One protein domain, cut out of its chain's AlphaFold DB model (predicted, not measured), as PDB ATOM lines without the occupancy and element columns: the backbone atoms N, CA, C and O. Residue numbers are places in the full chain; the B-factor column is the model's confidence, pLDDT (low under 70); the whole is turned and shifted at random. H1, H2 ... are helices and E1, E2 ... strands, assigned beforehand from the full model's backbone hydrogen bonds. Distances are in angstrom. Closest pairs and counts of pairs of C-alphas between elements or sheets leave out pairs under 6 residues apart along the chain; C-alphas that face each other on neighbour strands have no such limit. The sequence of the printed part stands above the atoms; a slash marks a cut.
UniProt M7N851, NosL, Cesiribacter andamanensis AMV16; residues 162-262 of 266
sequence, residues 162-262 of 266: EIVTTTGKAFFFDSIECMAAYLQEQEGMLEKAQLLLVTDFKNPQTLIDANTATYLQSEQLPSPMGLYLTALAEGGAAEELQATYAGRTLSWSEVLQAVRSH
ATOM      1  N   GLU A 162     106.119 122.493 145.225       95.62
ATOM      2  CA  GLU A 162     105.021 122.390 146.180       95.62
ATOM      3  C   GLU A 162     105.461 122.875 147.569       95.62
ATOM      4  O   GLU A 162     106.530 122.524 148.065       95.62
ATOM      5  N   ILE A 163     104.598 123.648 148.229       95.31
ATOM      6  CA  ILE A 163     104.708 123.941 149.660       95.31
ATOM      7  C   ILE A 163     103.519 123.314 150.376       95.31
ATOM      8  O   ILE A 163     102.376 123.664 150.087       95.31
ATOM      9  N   VAL A 164     103.774 122.474 151.377       94.19
ATOM     10  CA  VAL A 164     102.730 121.974 152.281       94.19
ATOM     11  C   VAL A 164     102.877 122.658 153.628       94.19
ATOM     12  O   VAL A 164     103.935 122.629 154.254       94.19
ATOM     13  N   THR A 165     101.808 123.303 154.080       92.88
ATOM     14  CA  THR A 165     101.793 123.981 155.381       92.88
ATOM     15  C   THR A 165     101.565 123.021 156.544       92.88
ATOM     16  O   THR A 165     101.081 121.908 156.355       92.88
ATOM     17  N   THR A 166     101.814 123.484 157.769       88.75
ATOM     18  CA  THR A 166     101.516 122.754 159.014       88.75
ATOM     19  C   THR A 166     100.042 122.369 159.176       88.75
ATOM     20  O   THR A 166      99.715 121.484 159.961       88.75
ATOM     21  N   THR A 167      99.133 123.009 158.431       85.62
ATOM     22  CA  THR A 167      97.706 122.655 158.388       85.62
ATOM     23  C   THR A 167      97.371 121.596 157.333       85.62
ATOM     24  O   THR A 167      96.211 121.210 157.218       85.62
ATOM     25  N   GLY A 168      98.352 121.139 156.546       86.81
ATOM     26  CA  GLY A 168      98.163 120.207 155.432       86.81
ATOM     27  C   GLY A 168      97.684 120.865 154.134       86.81
ATOM     28  O   GLY A 168      97.382 120.168 153.170       86.81
ATOM     29  N   LYS A 169      97.600 122.202 154.068       89.44
ATOM     30  CA  LYS A 169      97.275 122.891 152.811       89.44
ATOM     31  C   LYS A 169      98.497 122.891 151.891       89.44
ATOM     32  O   LYS A 169      99.519 123.474 152.265       89.44
ATOM     33  N   ALA A 170      98.343 122.290 150.713       92.00
ATOM     34  CA  ALA A 170      99.309 122.310 149.619       92.00
ATOM     35  C   ALA A 170      99.139 123.560 148.740       92.00
ATOM     36  O   ALA A 170      98.019 123.967 148.414       92.00
ATOM     37  N   PHE A 171     100.260 124.165 148.363       94.19
ATOM     38  CA  PHE A 171     100.375 125.267 147.417       94.19
ATOM     39  C   PHE A 171     101.287 124.825 146.280       94.19
ATOM     40  O   PHE A 171     102.388 124.344 146.538       94.19
ATOM     41  N   PHE A 172     100.842 125.004 145.040       95.62
ATOM     42  CA  PHE A 172     101.569 124.555 143.857       95.62
ATOM     43  C   PHE A 172     102.199 125.734 143.116       95.62
ATOM     44  O   PHE A 172     101.623 126.825 143.053       95.62
ATOM     45  N   PHE A 173     103.366 125.497 142.524       96.00
ATOM     46  CA  PHE A 173     104.145 126.489 141.795       96.00
ATOM     47  C   PHE A 173     104.635 125.916 140.467       96.00
ATOM     48  O   PHE A 173     104.991 124.742 140.382       96.00
ATOM     49  N   ASP A 174     104.655 126.760 139.435       94.56
ATOM     50  CA  ASP A 174     105.103 126.378 138.087       94.56
ATOM     51  C   ASP A 174     106.624 126.188 138.005       94.56
ATOM     52  O   ASP A 174     107.125 125.415 137.194       94.56
ATOM     53  N   SER A 175     107.363 126.862 138.888       94.12
ATOM     54  CA  SER A 175     108.817 126.784 138.948       94.12
ATOM     55  C   SER A 175     109.371 127.042 140.352       94.12
ATOM     56  O   SER A 175     108.711 127.632 141.215       94.12
ATOM     57  N   ILE A 176     110.620 126.623 140.572       95.00
ATOM     58  CA  ILE A 176     111.367 126.799 141.831       95.00
ATOM     59  C   ILE A 176     111.462 128.283 142.210       95.00
ATOM     60  O   ILE A 176     111.258 128.658 143.363       95.00
ATOM     61  N   GLU A 177     111.718 129.143 141.229       94.12
ATOM     62  CA  GLU A 177     111.744 130.598 141.397       94.12
ATOM     63  C   GLU A 177     110.386 131.195 141.813       94.12
ATOM     64  O   GLU A 177     110.366 132.083 142.662       94.12
ATOM     65  N   CYS A 178     109.249 130.689 141.306       94.31
ATOM     66  CA  CYS A 178     107.920 131.110 141.765       94.31
ATOM     67  C   CYS A 178     107.719 130.780 143.246       94.31
ATOM     68  O   CYS A 178     107.185 131.593 143.999       94.31
ATOM     69  N   MET A 179     108.141 129.583 143.658       95.44
ATOM     70  CA  MET A 179     108.066 129.152 145.053       95.44
ATOM     71  C   MET A 179     108.956 130.026 145.946       95.44
ATOM     72  O   MET A 179     108.512 130.515 146.984       95.44
ATOM     73  N   ALA A 180     110.198 130.265 145.524       94.69
ATOM     74  CA  ALA A 180     111.154 131.104 146.236       94.69
ATOM     75  C   ALA A 180     110.678 132.562 146.364       94.69
ATOM     76  O   ALA A 180     110.792 133.137 147.445       94.69
ATOM     77  N   ALA A 181     110.111 133.145 145.303       94.31
ATOM     78  CA  ALA A 181     109.544 134.493 145.331       94.31
ATOM     79  C   ALA A 181     108.343 134.570 146.285       94.31
ATOM     80  O   ALA A 181     108.290 135.439 147.154       94.31
ATOM     81  N   TYR A 182     107.433 133.594 146.215       94.50
ATOM     82  CA  TYR A 182     106.267 133.525 147.097       94.50
ATOM     83  C   TYR A 182     106.641 133.453 148.584       94.50
ATOM     84  O   TYR A 182     106.024 134.123 149.411       94.50
ATOM     85  N   LEU A 183     107.672 132.676 148.932       93.50
ATOM     86  CA  LEU A 183     108.176 132.578 150.307       93.50
ATOM     87  C   LEU A 183     108.746 133.901 150.839       93.50
ATOM     88  O   LEU A 183     108.757 134.102 152.051       93.50
ATOM     89  N   GLN A 184     109.232 134.778 149.958       91.12
ATOM     90  CA  GLN A 184     109.792 136.079 150.333       91.12
ATOM     91  C   GLN A 184     108.736 137.180 150.406       91.12
ATOM     92  O   GLN A 184     108.847 138.068 151.246       91.12
ATOM     93  N   GLU A 185     107.722 137.123 149.546       91.75
ATOM     94  CA  GLU A 185     106.628 138.097 149.516       91.75
ATOM     95  C   GLU A 185     105.607 137.873 150.638       91.75
ATOM     96  O   GLU A 185     105.017 138.827 151.142       91.75
ATOM     97  N   GLN A 186     105.378 136.617 151.035       90.50
ATOM     98  CA  GLN A 186     104.403 136.268 152.067       90.50
ATOM     99  C   GLN A 186     105.052 136.164 153.449       90.50
ATOM    100  O   GLN A 186     105.665 135.151 153.804       90.50
ATOM    101  N   GLU A 187     104.851 137.195 154.269       87.44
ATOM    102  CA  GLU A 187     105.332 137.232 155.651       87.44
ATOM    103  C   GLU A 187     104.840 136.018 156.466       87.44
ATOM    104  O   GLU A 187     103.648 135.699 156.530       87.44
ATOM    105  N   GLY A 188     105.780 135.311 157.102       85.62
ATOM    106  CA  GLY A 188     105.491 134.147 157.944       85.62
ATOM    107  C   GLY A 188     105.095 132.874 157.186       85.62
ATOM    108  O   GLY A 188     104.681 131.901 157.818       85.62
ATOM    109  N   MET A 189     105.205 132.837 155.849       89.62
ATOM    110  CA  MET A 189     104.938 131.614 155.079       89.62
ATOM    111  C   MET A 189     105.998 130.533 155.326       89.62
ATOM    112  O   MET A 189     105.643 129.367 155.484       89.62
ATOM    113  N   LEU A 190     107.274 130.918 155.436       86.88
ATOM    114  CA  LEU A 190     108.379 130.006 155.764       86.88
ATOM    115  C   LEU A 190     108.167 129.279 157.102       86.88
ATOM    116  O   LEU A 190     108.418 128.086 157.188       86.88
ATOM    117  N   GLU A 191     107.644 129.962 158.125       89.62
ATOM    118  CA  GLU A 191     107.363 129.357 159.439       89.62
ATOM    119  C   GLU A 191     106.170 128.392 159.406       89.62
ATOM    120  O   GLU A 191     106.073 127.466 160.209       89.62
ATOM    121  N   LYS A 192     105.236 128.620 158.477       90.44
ATOM    122  CA  LYS A 192     104.061 127.767 158.272       90.44
ATOM    123  C   LYS A 192     104.348 126.600 157.338       90.44
ATOM    124  O   LYS A 192     103.521 125.692 157.289       90.44
ATOM    125  N   ALA A 193     105.446 126.626 156.586       90.94
ATOM    126  CA  ALA A 193     105.822 125.574 155.657       90.94
ATOM    127  C   ALA A 193     106.387 124.373 156.425       90.94
ATOM    128  O   ALA A 193     107.405 124.473 157.101       90.94
ATOM    129  N   GLN A 194     105.706 123.233 156.325       91.75
ATOM    130  CA  GLN A 194     106.169 121.967 156.884       91.75
ATOM    131  C   GLN A 194     106.949 121.146 155.856       91.75
ATOM    132  O   GLN A 194     107.927 120.502 156.222       91.75
ATOM    133  N   LEU A 195     106.529 121.173 154.588       92.62
ATOM    134  CA  LEU A 195     107.245 120.555 153.473       92.62
ATOM    135  C   LEU A 195     107.526 121.619 152.414       92.62
ATOM    136  O   LEU A 195     106.620 122.353 152.013       92.62
ATOM    137  N   LEU A 196     108.777 121.681 151.966       94.88
ATOM    138  CA  LEU A 196     109.215 122.456 150.810       94.88
ATOM    139  C   LEU A 196     109.723 121.455 149.783       94.88
ATOM    140  O   LEU A 196     110.706 120.767 150.041       94.88
ATOM    141  N   LEU A 197     109.034 121.340 148.657       95.69
ATOM    142  CA  LEU A 197     109.269 120.281 147.692       95.69
ATOM    143  C   LEU A 197     109.500 120.862 146.302       95.69
ATOM    144  O   LEU A 197     108.776 121.747 145.852       95.69
ATOM    145  N   VAL A 198     110.498 120.336 145.605       95.44
ATOM    146  CA  VAL A 198     110.834 120.690 144.221       95.44
ATOM    147  C   VAL A 198     110.908 119.427 143.381       95.44
ATOM    148  O   VAL A 198     111.186 118.350 143.901       95.44
ATOM    149  N   THR A 199     110.643 119.534 142.084       94.19
ATOM    150  CA  THR A 199     110.734 118.371 141.199       94.19
ATOM    151  C   THR A 199     112.185 118.071 140.833       94.19
ATOM    152  O   THR A 199     112.923 118.970 140.438       94.19
ATOM    153  N   ASP A 200     112.585 116.803 140.925       94.12
ATOM    154  CA  ASP A 200     113.868 116.337 140.397       94.12
ATOM    155  C   ASP A 200     113.848 116.351 138.864       94.12
ATOM    156  O   ASP A 200     113.054 115.660 138.222       94.12
ATOM    157  N   PHE A 201     114.764 117.103 138.258       91.81
ATOM    158  CA  PHE A 201     114.848 117.227 136.807       91.81
ATOM    159  C   PHE A 201     115.130 115.894 136.099       91.81
ATOM    160  O   PHE A 201     114.649 115.673 134.986       91.81
ATOM    161  N   LYS A 202     115.891 114.981 136.729       89.81
ATOM    162  CA  LYS A 202     116.166 113.654 136.150       89.81
ATOM    163  C   LYS A 202     114.944 112.737 136.195       89.81
ATOM    164  O   LYS A 202     114.785 111.902 135.306       89.81
ATOM    165  N   ASN A 203     114.083 112.905 137.197       89.56
ATOM    166  CA  ASN A 203     112.885 112.102 137.408       89.56
ATOM    167  C   ASN A 203     111.652 113.016 137.507       89.56
ATOM    168  O   ASN A 203     111.172 113.274 138.615       89.56
ATOM    169  N   PRO A 204     111.113 113.490 136.364       87.50
ATOM    170  CA  PRO A 204     109.946 114.365 136.350       87.50
ATOM    171  C   PRO A 204     108.806 113.799 137.201       87.50
ATOM    172  O   PRO A 204     108.589 112.587 137.221       87.50
ATOM    173  N   GLN A 205     108.055 114.679 137.867       87.12
ATOM    174  CA  GLN A 205     106.994 114.348 138.839       87.12
ATOM    175  C   GLN A 205     107.465 113.765 140.182       87.12
ATOM    176  O   GLN A 205     106.632 113.557 141.064       87.12
ATOM    177  N   THR A 206     108.765 113.529 140.377       91.00
ATOM    178  CA  THR A 206     109.295 113.112 141.681       91.00
ATOM    179  C   THR A 206     109.648 114.343 142.500       91.00
ATOM    180  O   THR A 206     110.532 115.110 142.122       91.00
ATOM    181  N   LEU A 207     108.955 114.525 143.622       92.38
ATOM    182  CA  LEU A 207     109.178 115.629 144.547       92.38
ATOM    183  C   LEU A 207     110.265 115.271 145.566       92.38
ATOM    184  O   LEU A 207     110.193 114.237 146.230       92.38
ATOM    185  N   ILE A 208     111.256 116.146 145.686       93.81
ATOM    186  CA  ILE A 208     112.381 116.057 146.621       93.81
ATOM    187  C   ILE A 208     112.395 117.283 147.536       93.81
ATOM    188  O   ILE A 208     111.848 118.327 147.181       93.81
ATOM    189  N   ASP A 209     113.009 117.169 148.714       94.75
ATOM    190  CA  ASP A 209     113.103 118.286 149.660       94.75
ATOM    191  C   ASP A 209     113.951 119.422 149.073       94.75
ATOM    192  O   ASP A 209     115.095 119.227 148.653       94.75
ATOM    193  N   ALA A 210     113.383 120.624 149.058       94.00
ATOM    194  CA  ALA A 210     114.027 121.812 148.527       94.00
ATOM    195  C   ALA A 210     115.317 122.169 149.283       94.00
ATOM    196  O   ALA A 210     116.227 122.739 148.685       94.00
ATOM    197  N   ASN A 211     115.407 121.850 150.576       92.88
ATOM    198  CA  ASN A 211     116.550 122.204 151.415       92.88
ATOM    199  C   ASN A 211     117.764 121.297 151.182       92.88
ATOM    200  O   ASN A 211     118.888 121.742 151.403       92.88
ATOM    201  N   THR A 212     117.547 120.045 150.767       93.00
ATOM    202  CA  THR A 212     118.626 119.073 150.508       93.00
ATOM    203  C   THR A 212     118.961 118.935 149.025       93.00
ATOM    204  O   THR A 212     120.012 118.398 148.679       93.00
ATOM    205  N   ALA A 213     118.099 119.432 148.136       93.88
ATOM    206  CA  ALA A 213     118.350 119.455 146.702       93.88
ATOM    207  C   ALA A 213     119.543 120.353 146.325       93.88
ATOM    208  O   ALA A 213     119.775 121.412 146.915       93.88
ATOM    209  N   THR A 214     120.249 119.952 145.268       94.56
ATOM    210  CA  THR A 214     121.266 120.772 144.604       94.56
ATOM    211  C   THR A 214     120.648 121.432 143.384       94.56
ATOM    212  O   THR A 214     120.007 120.768 142.569       94.56
ATOM    213  N   TYR A 215     120.868 122.732 143.218       93.62
ATOM    214  CA  TYR A 215     120.311 123.492 142.106       93.62
ATOM    215  C   TYR A 215     121.397 123.813 141.088       93.62
ATOM    216  O   TYR A 215     122.482 124.243 141.459       93.62
ATOM    217  N   LEU A 216     121.114 123.632 139.802       93.75
ATOM    218  CA  LEU A 216     121.958 124.099 138.707       93.75
ATOM    219  C   LEU A 216     121.301 125.327 138.080       93.75
ATOM    220  O   LEU A 216     120.154 125.251 137.638       93.75
ATOM    221  N   GLN A 217     122.034 126.440 138.037       93.31
ATOM    222  CA  GLN A 217     121.628 127.641 137.318       93.31
ATOM    223  C   GLN A 217     122.391 127.727 135.992       93.31
ATOM    224  O   GLN A 217     123.607 127.938 135.999       93.31
ATOM    225  N   SER A 218     121.697 127.537 134.865       92.62
ATOM    226  CA  SER A 218     122.318 127.460 133.534       92.62
ATOM    227  C   SER A 218     121.402 127.967 132.423       92.62
ATOM    228  O   SER A 218     120.308 127.441 132.239       92.62
ATOM    229  N   GLU A 219     121.873 128.917 131.609       90.19
ATOM    230  CA  GLU A 219     121.100 129.462 130.481       90.19
ATOM    231  C   GLU A 219     120.663 128.405 129.453       90.19
ATOM    232  O   GLU A 219     119.662 128.581 128.756       90.19
ATOM    233  N   GLN A 220     121.383 127.282 129.374       89.31
ATOM    234  CA  GLN A 220     121.044 126.182 128.472       89.31
ATOM    235  C   GLN A 220     119.828 125.369 128.950       89.31
ATOM    236  O   GLN A 220     119.249 124.613 128.169       89.31
ATOM    237  N   LEU A 221     119.423 125.537 130.213       89.25
ATOM    238  CA  LEU A 221     118.245 124.923 130.821       89.25
ATOM    239  C   LEU A 221     117.254 126.019 131.250       89.25
ATOM    240  O   LEU A 221     117.209 126.409 132.419       89.25
ATOM    241  N   PRO A 222     116.450 126.551 130.308       89.94
ATOM    242  CA  PRO A 222     115.470 127.578 130.627       89.94
ATOM    243  C   PRO A 222     114.366 127.020 131.531       89.94
ATOM    244  O   PRO A 222     113.680 126.055 131.171       89.94
ATOM    245  N   SER A 223     114.194 127.656 132.691       90.94
ATOM    246  CA  SER A 223     113.043 127.471 133.577       90.94
ATOM    247  C   SER A 223     111.852 128.323 133.099       90.94
ATOM    248  O   SER A 223     112.063 129.337 132.423       90.94
ATOM    249  N   PRO A 224     110.597 127.958 133.436       87.81
ATOM    250  CA  PRO A 224     109.395 128.654 132.967       87.81
ATOM    251  C   PRO A 224     109.356 130.167 133.229       87.81
ATOM    252  O   PRO A 224     108.782 130.895 132.422       87.81
ATOM    253  N   MET A 225     109.990 130.662 134.300       87.12
ATOM    254  CA  MET A 225     110.054 132.100 134.607       87.12
ATOM    255  C   MET A 225     111.443 132.713 134.390       87.12
ATOM    256  O   MET A 225     111.675 133.853 134.792       87.12
ATOM    257  N   GLY A 226     112.366 131.996 133.746       87.69
ATOM    258  CA  GLY A 226     113.585 132.590 133.193       87.69
ATOM    259  C   GLY A 226     114.700 132.922 134.188       87.69
ATOM    260  O   GLY A 226     115.575 133.709 133.842       87.69
ATOM    261  N   LEU A 227     114.716 132.334 135.392       89.50
ATOM    262  CA  LEU A 227     115.896 132.376 136.279       89.50
ATOM    263  C   LEU A 227     116.840 131.182 136.096       89.50
ATOM    264  O   LEU A 227     117.891 131.131 136.739       89.50
ATOM    265  N   TYR A 228     116.504 130.275 135.173       93.50
ATOM    266  CA  TYR A 228     117.349 129.167 134.726       93.50
ATOM    267  C   TYR A 228     117.666 128.144 135.819       93.50
ATOM    268  O   TYR A 228     118.720 127.513 135.801       93.50
ATOM    269  N   LEU A 229     116.769 128.005 136.799       93.44
ATOM    270  CA  LEU A 229     116.956 127.135 137.954       93.44
ATOM    271  C   LEU A 229     116.425 125.730 137.686       93.44
ATOM    272  O   LEU A 229     115.250 125.537 137.374       93.44
ATOM    273  N   THR A 230     117.291 124.742 137.886       94.19
ATOM    274  CA  THR A 230     116.976 123.318 137.760       94.19
ATOM    275  C   THR A 230     117.331 122.597 139.056       94.19
ATOM    276  O   THR A 230     118.466 122.711 139.510       94.19
ATOM    277  N   ALA A 231     116.394 121.859 139.656       94.25
ATOM    278  CA  ALA A 231     116.640 121.093 140.881       94.25
ATOM    279  C   ALA A 231     117.059 119.650 140.584       94.25
ATOM    280  O   ALA A 231     116.558 119.011 139.657       94.25
ATOM    281  N   LEU A 232     117.970 119.137 141.404       93.19
ATOM    282  CA  LEU A 232     118.482 117.775 141.351       93.19
ATOM    283  C   LEU A 232     118.535 117.200 142.763       93.19
ATOM    284  O   LEU A 232     118.847 117.907 143.724       93.19
ATOM    285  N   ALA A 233     118.259 115.904 142.883       91.06
ATOM    286  CA  ALA A 233     118.385 115.196 144.154       91.06
ATOM    287  C   ALA A 233     119.816 115.283 144.722       91.06
ATOM    288  O   ALA A 233     120.785 115.430 143.975       91.06
ATOM    289  N   GLU A 234     119.960 115.156 146.042       79.56
ATOM    290  CA  GLU A 234     121.263 115.096 146.713       79.56
ATOM    291  C   GLU A 234     122.076 113.892 146.191       79.56
ATOM    292  O   GLU A 234     121.584 112.764 146.149       79.56
ATOM    293  N   GLY A 235     123.301 114.131 145.709       70.94
ATOM    294  CA  GLY A 235     124.097 113.119 144.992       70.94
ATOM    295  C   GLY A 235     123.612 112.815 143.564       70.94
ATOM    296  O   GLY A 235     124.237 112.036 142.843       70.94
ATOM    297  N   GLY A 236     122.525 113.453 143.128       62.84
ATOM    298  CA  GLY A 236     122.154 113.577 141.728       62.84
ATOM    299  C   GLY A 236     123.286 114.254 140.967       62.84
ATOM    300  O   GLY A 236     124.036 115.054 141.522       62.84
ATOM    301  N   ALA A 237     123.448 113.893 139.700       75.00
ATOM    302  CA  ALA A 237     124.614 114.254 138.902       75.00
ATOM    303  C   ALA A 237     124.615 115.741 138.478       75.00
ATOM    304  O   ALA A 237     124.617 116.072 137.294       75.00
ATOM    305  N   ALA A 238     124.592 116.645 139.455       78.50
ATOM    306  CA  ALA A 238     124.745 118.078 139.280       78.50
ATOM    307  C   ALA A 238     126.080 118.391 138.610       78.50
ATOM    308  O   ALA A 238     126.109 119.210 137.705       78.50
ATOM    309  N   GLU A 239     127.146 117.665 138.952       83.56
ATOM    310  CA  GLU A 239     128.450 117.781 138.291       83.56
ATOM    311  C   GLU A 239     128.408 117.328 136.817       83.56
ATOM    312  O   GLU A 239     129.011 117.966 135.958       83.56
ATOM    313  N   GLU A 240     127.653 116.272 136.487       86.19
ATOM    314  CA  GLU A 240     127.469 115.791 135.103       86.19
ATOM    315  C   GLU A 240     126.686 116.809 134.261       86.19
ATOM    316  O   GLU A 240     127.053 117.123 133.124       86.19
ATOM    317  N   LEU A 241     125.610 117.356 134.833       85.94
ATOM    318  CA  LEU A 241     124.794 118.379 134.183       85.94
ATOM    319  C   LEU A 241     125.546 119.705 134.073       85.94
ATOM    320  O   LEU A 241     125.466 120.349 133.032       85.94
ATOM    321  N   GLN A 242     126.337 120.071 135.079       87.69
ATOM    322  CA  GLN A 242     127.213 121.238 135.037       87.69
ATOM    323  C   GLN A 242     128.302 121.081 133.969       87.69
ATOM    324  O   GLN A 242     128.573 122.031 133.240       87.69
ATOM    325  N   ALA A 243     128.888 119.891 133.811       87.44
ATOM    326  CA  ALA A 243     129.863 119.624 132.753       87.44
ATOM    327  C   ALA A 243     129.251 119.711 131.342       87.44
ATOM    328  O   ALA A 243     129.941 120.085 130.397       87.44
ATOM    329  N   THR A 244     127.965 119.378 131.200       90.12
ATOM    330  CA  THR A 244     127.264 119.358 129.905       90.12
ATOM    331  C   THR A 244     126.702 120.726 129.524       90.12
ATOM    332  O   THR A 244     126.905 121.194 128.407       90.12
ATOM    333  N   TYR A 245     125.989 121.363 130.449       87.88
ATOM    334  CA  TYR A 245     125.209 122.573 130.198       87.88
ATOM    335  C   TYR A 245     125.908 123.848 130.681       87.88
ATOM    336  O   TYR A 245     125.403 124.942 130.438       87.88
ATOM    337  N   ALA A 246     127.074 123.726 131.333       86.44
ATOM    338  CA  ALA A 246     127.752 124.813 132.040       86.44
ATOM    339  C   ALA A 246     126.843 125.487 133.091       86.44
ATOM    340  O   ALA A 246     125.666 125.156 133.233       86.44
ATOM    341  N   GLY A 247     127.394 126.416 133.870       88.25
ATOM    342  CA  GLY A 247     126.655 127.156 134.895       88.25
ATOM    343  C   GLY A 247     127.161 126.905 136.311       88.25
ATOM    344  O   GLY A 247     128.189 126.252 136.527       88.25
ATOM    345  N   ARG A 248     126.442 127.457 137.290       90.56
ATOM    346  CA  ARG A 248     126.814 127.390 138.709       90.56
ATOM    347  C   ARG A 248     125.852 126.515 139.495       90.56
ATOM    348  O   ARG A 248     124.649 126.518 139.240       90.56
ATOM    349  N   THR A 249     126.393 125.784 140.458       92.12
ATOM    350  CA  THR A 249     125.602 125.047 141.438       92.12
ATOM    351  C   THR A 249     125.259 125.958 142.610       92.12
ATOM    352  O   THR A 249     126.074 126.782 143.018       92.12
ATOM    353  N   LEU A 250     124.036 125.836 143.116       92.94
ATOM    354  CA  LEU A 250     123.494 126.629 144.211       92.94
ATOM    355  C   LEU A 250     122.846 125.704 145.245       92.94
ATOM    356  O   LEU A 250     122.236 124.686 144.914       92.94
ATOM    357  N   SER A 251     122.952 126.101 146.504       94.25
ATOM    358  CA  SER A 251     122.152 125.618 147.628       94.25
ATOM    359  C   SER A 251     120.815 126.358 147.706       94.25
ATOM    360  O   SER A 251     120.642 127.432 147.125       94.25
ATOM    361  N   TRP A 252     119.867 125.839 148.487       94.25
ATOM    362  CA  TRP A 252     118.563 126.488 148.666       94.25
ATOM    363  C   TRP A 252     118.659 127.941 149.163       94.25
ATOM    364  O   TRP A 252     117.950 128.825 148.679       94.25
ATOM    365  N   SER A 253     119.580 128.222 150.087       93.00
ATOM    366  CA  SER A 253     119.822 129.585 150.570       93.00
ATOM    367  C   SER A 253     120.320 130.523 149.470       93.00
ATOM    368  O   SER A 253     119.915 131.685 149.424       93.00
ATOM    369  N   GLU A 254     121.162 130.023 148.566       93.69
ATOM    370  CA  GLU A 254     121.678 130.805 147.442       93.69
ATOM    371  C   GLU A 254     120.607 131.002 146.364       93.69
ATOM    372  O   GLU A 254     120.550 132.069 145.763       93.69
ATOM    373  N   VAL A 255     119.695 130.041 146.180       93.88
ATOM    374  CA  VAL A 255     118.506 130.207 145.327       93.88
ATOM    375  C   VAL A 255     117.620 131.342 145.835       93.88
ATOM    376  O   VAL A 255     117.236 132.217 145.058       93.88
ATOM    377  N   LEU A 256     117.325 131.382 147.139       93.25
ATOM    378  CA  LEU A 256     116.552 132.480 147.727       93.25
ATOM    379  C   LEU A 256     117.247 133.830 147.509       93.25
ATOM    380  O   LEU A 256     116.590 134.822 147.185       93.25
ATOM    381  N   GLN A 257     118.573 133.880 147.642       92.94
ATOM    382  CA  GLN A 257     119.331 135.096 147.367       92.94
ATOM    383  C   GLN A 257     119.271 135.491 145.885       92.94
ATOM    384  O   GLN A 257     118.959 136.644 145.604       92.94
ATOM    385  N   ALA A 258     119.490 134.549 144.963       91.12
ATOM    386  CA  ALA A 258     119.470 134.784 143.519       91.12
ATOM    387  C   ALA A 258     118.103 135.283 143.026       91.12
ATOM    388  O   ALA A 258     118.029 136.195 142.204       91.12
ATOM    389  N   VAL A 259     117.009 134.741 143.574       92.81
ATOM    390  CA  VAL A 259     115.645 135.200 143.270       92.81
ATOM    391  C   VAL A 259     115.412 136.615 143.802       92.81
ATOM    392  O   VAL A 259     114.810 137.431 143.111       92.81
ATOM    393  N   ARG A 260     115.943 136.949 144.987       90.00
ATOM    394  CA  ARG A 260     115.826 138.295 145.572       90.00
ATOM    395  C   ARG A 260     116.590 139.355 144.780       90.00
ATOM    396  O   ARG A 260     116.126 140.486 144.665       90.00
ATOM    397  N   SER A 261     117.786 139.019 144.302       88.06
ATOM    398  CA  SER A 261     118.646 139.926 143.536       88.06
ATOM    399  C   SER A 261     118.351 139.924 142.034       88.06
ATOM    400  O   SER A 261     118.962 140.714 141.318       88.06
ATOM    401  N   HIS A 262     117.429 139.074 141.559       83.94
ATOM    402  CA  HIS A 262     117.215 138.787 140.135       83.94
ATOM    403  C   HIS A 262     118.523 138.446 139.399       83.94
ATOM    404  O   HIS A 262     118.766 138.890 138.279       83.94
TER     405      HIS A 262
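Overview. This is residues 162 to 262 of the 266 residues of the protein "NosL" of Cesiribacter andamanensis AMV16 (UniProt M7N851). Two small antiparallel sheets stand side by side along the longest axis: E2-E1-E3-E4, with H1 packed on one face, and E6-E5-E7, between H3 on one face and H4 on the other. H1 and H4 cross where the two halves meet, while short H2 only grazes the larger sheet. The printed part has 101 residues, with four named helices and seven named strands in the order E1 E2 H1 H2 E3 E4 E5 E6 H3 E7 H4, of mixed class. It is compact, with a radius of gyration of the C-alphas of 13.1 A and spans of 41 by 27 by 20 A.

Along the chain. Find C-alpha 162 at (105.021, 122.390, 146.180), where E1, residues 162 to 165, begins. The larger sheet also holds E2, residues 170 to 173, E3, residues 193 to 199 and 16.9 A long, and E4, residues 207 to 209. Look between E2 and E3 for H1, residues 176 to 185, 14.5 A, and H2, residues 189 to 192. Further on come E5, residues 214 to 217, E6, residues 229 to 232, H3, residues 238 to 245, 10.1 A, and E7, residues 248 to 250. H4, residues 252 to 261, runs 14.4 A to C-alpha 261 at (118.646, 139.926, 143.536).

Arrangement. Start at E1 and E3, where N 162 and O 197 are 2.8 A apart, within hydrogen-bond range. In the hairpin E1 and E2, N 171 and O 163 are 2.8 A apart; in the hairpin E3 and E4, N 208 and O 198 are 2.8 A apart. H1 is on this sheet at a height of 9.5 A, making two layers, a helix over a sheet; E2, H1 H2, E3 form a split strand-helix-strand unit, with E1 between its two same-way strands, and its crossover is right-handed. Crossing to E6, the closest C-alphas of E3 and E6, Thr 199 and Ala 231, are 6.5 A apart. In the hairpin E5 and E6, N 216 and O 230 are 2.8 A apart; between E5 and E7, N 250 and O 215 are 2.8 A apart. E6, H3, E7 form a second split unit, with E5 between, also right-handed. H3 and H4 lie on opposite faces of this sheet, at heights of 9.3 A and 10.2 A. H1 and H4 touch, closest at the C-alphas of Ala 180 and Leu 256, 5.8 A, and are only just about perpendicular at 70.3 degrees. In H1, H3 and H4 every O i to N i+4 pair is within hydrogen-bond range; H2 is too short for one.

Size, cuts and confidence. The two C-alphas farthest apart, Thr 167 and Ala 243, are 41.2 A apart. The printed part has no cut; the link E5 to E6, 11 residues, is long. Mean pLDDT of the printed part is 90.6, and residue 236 is under 70.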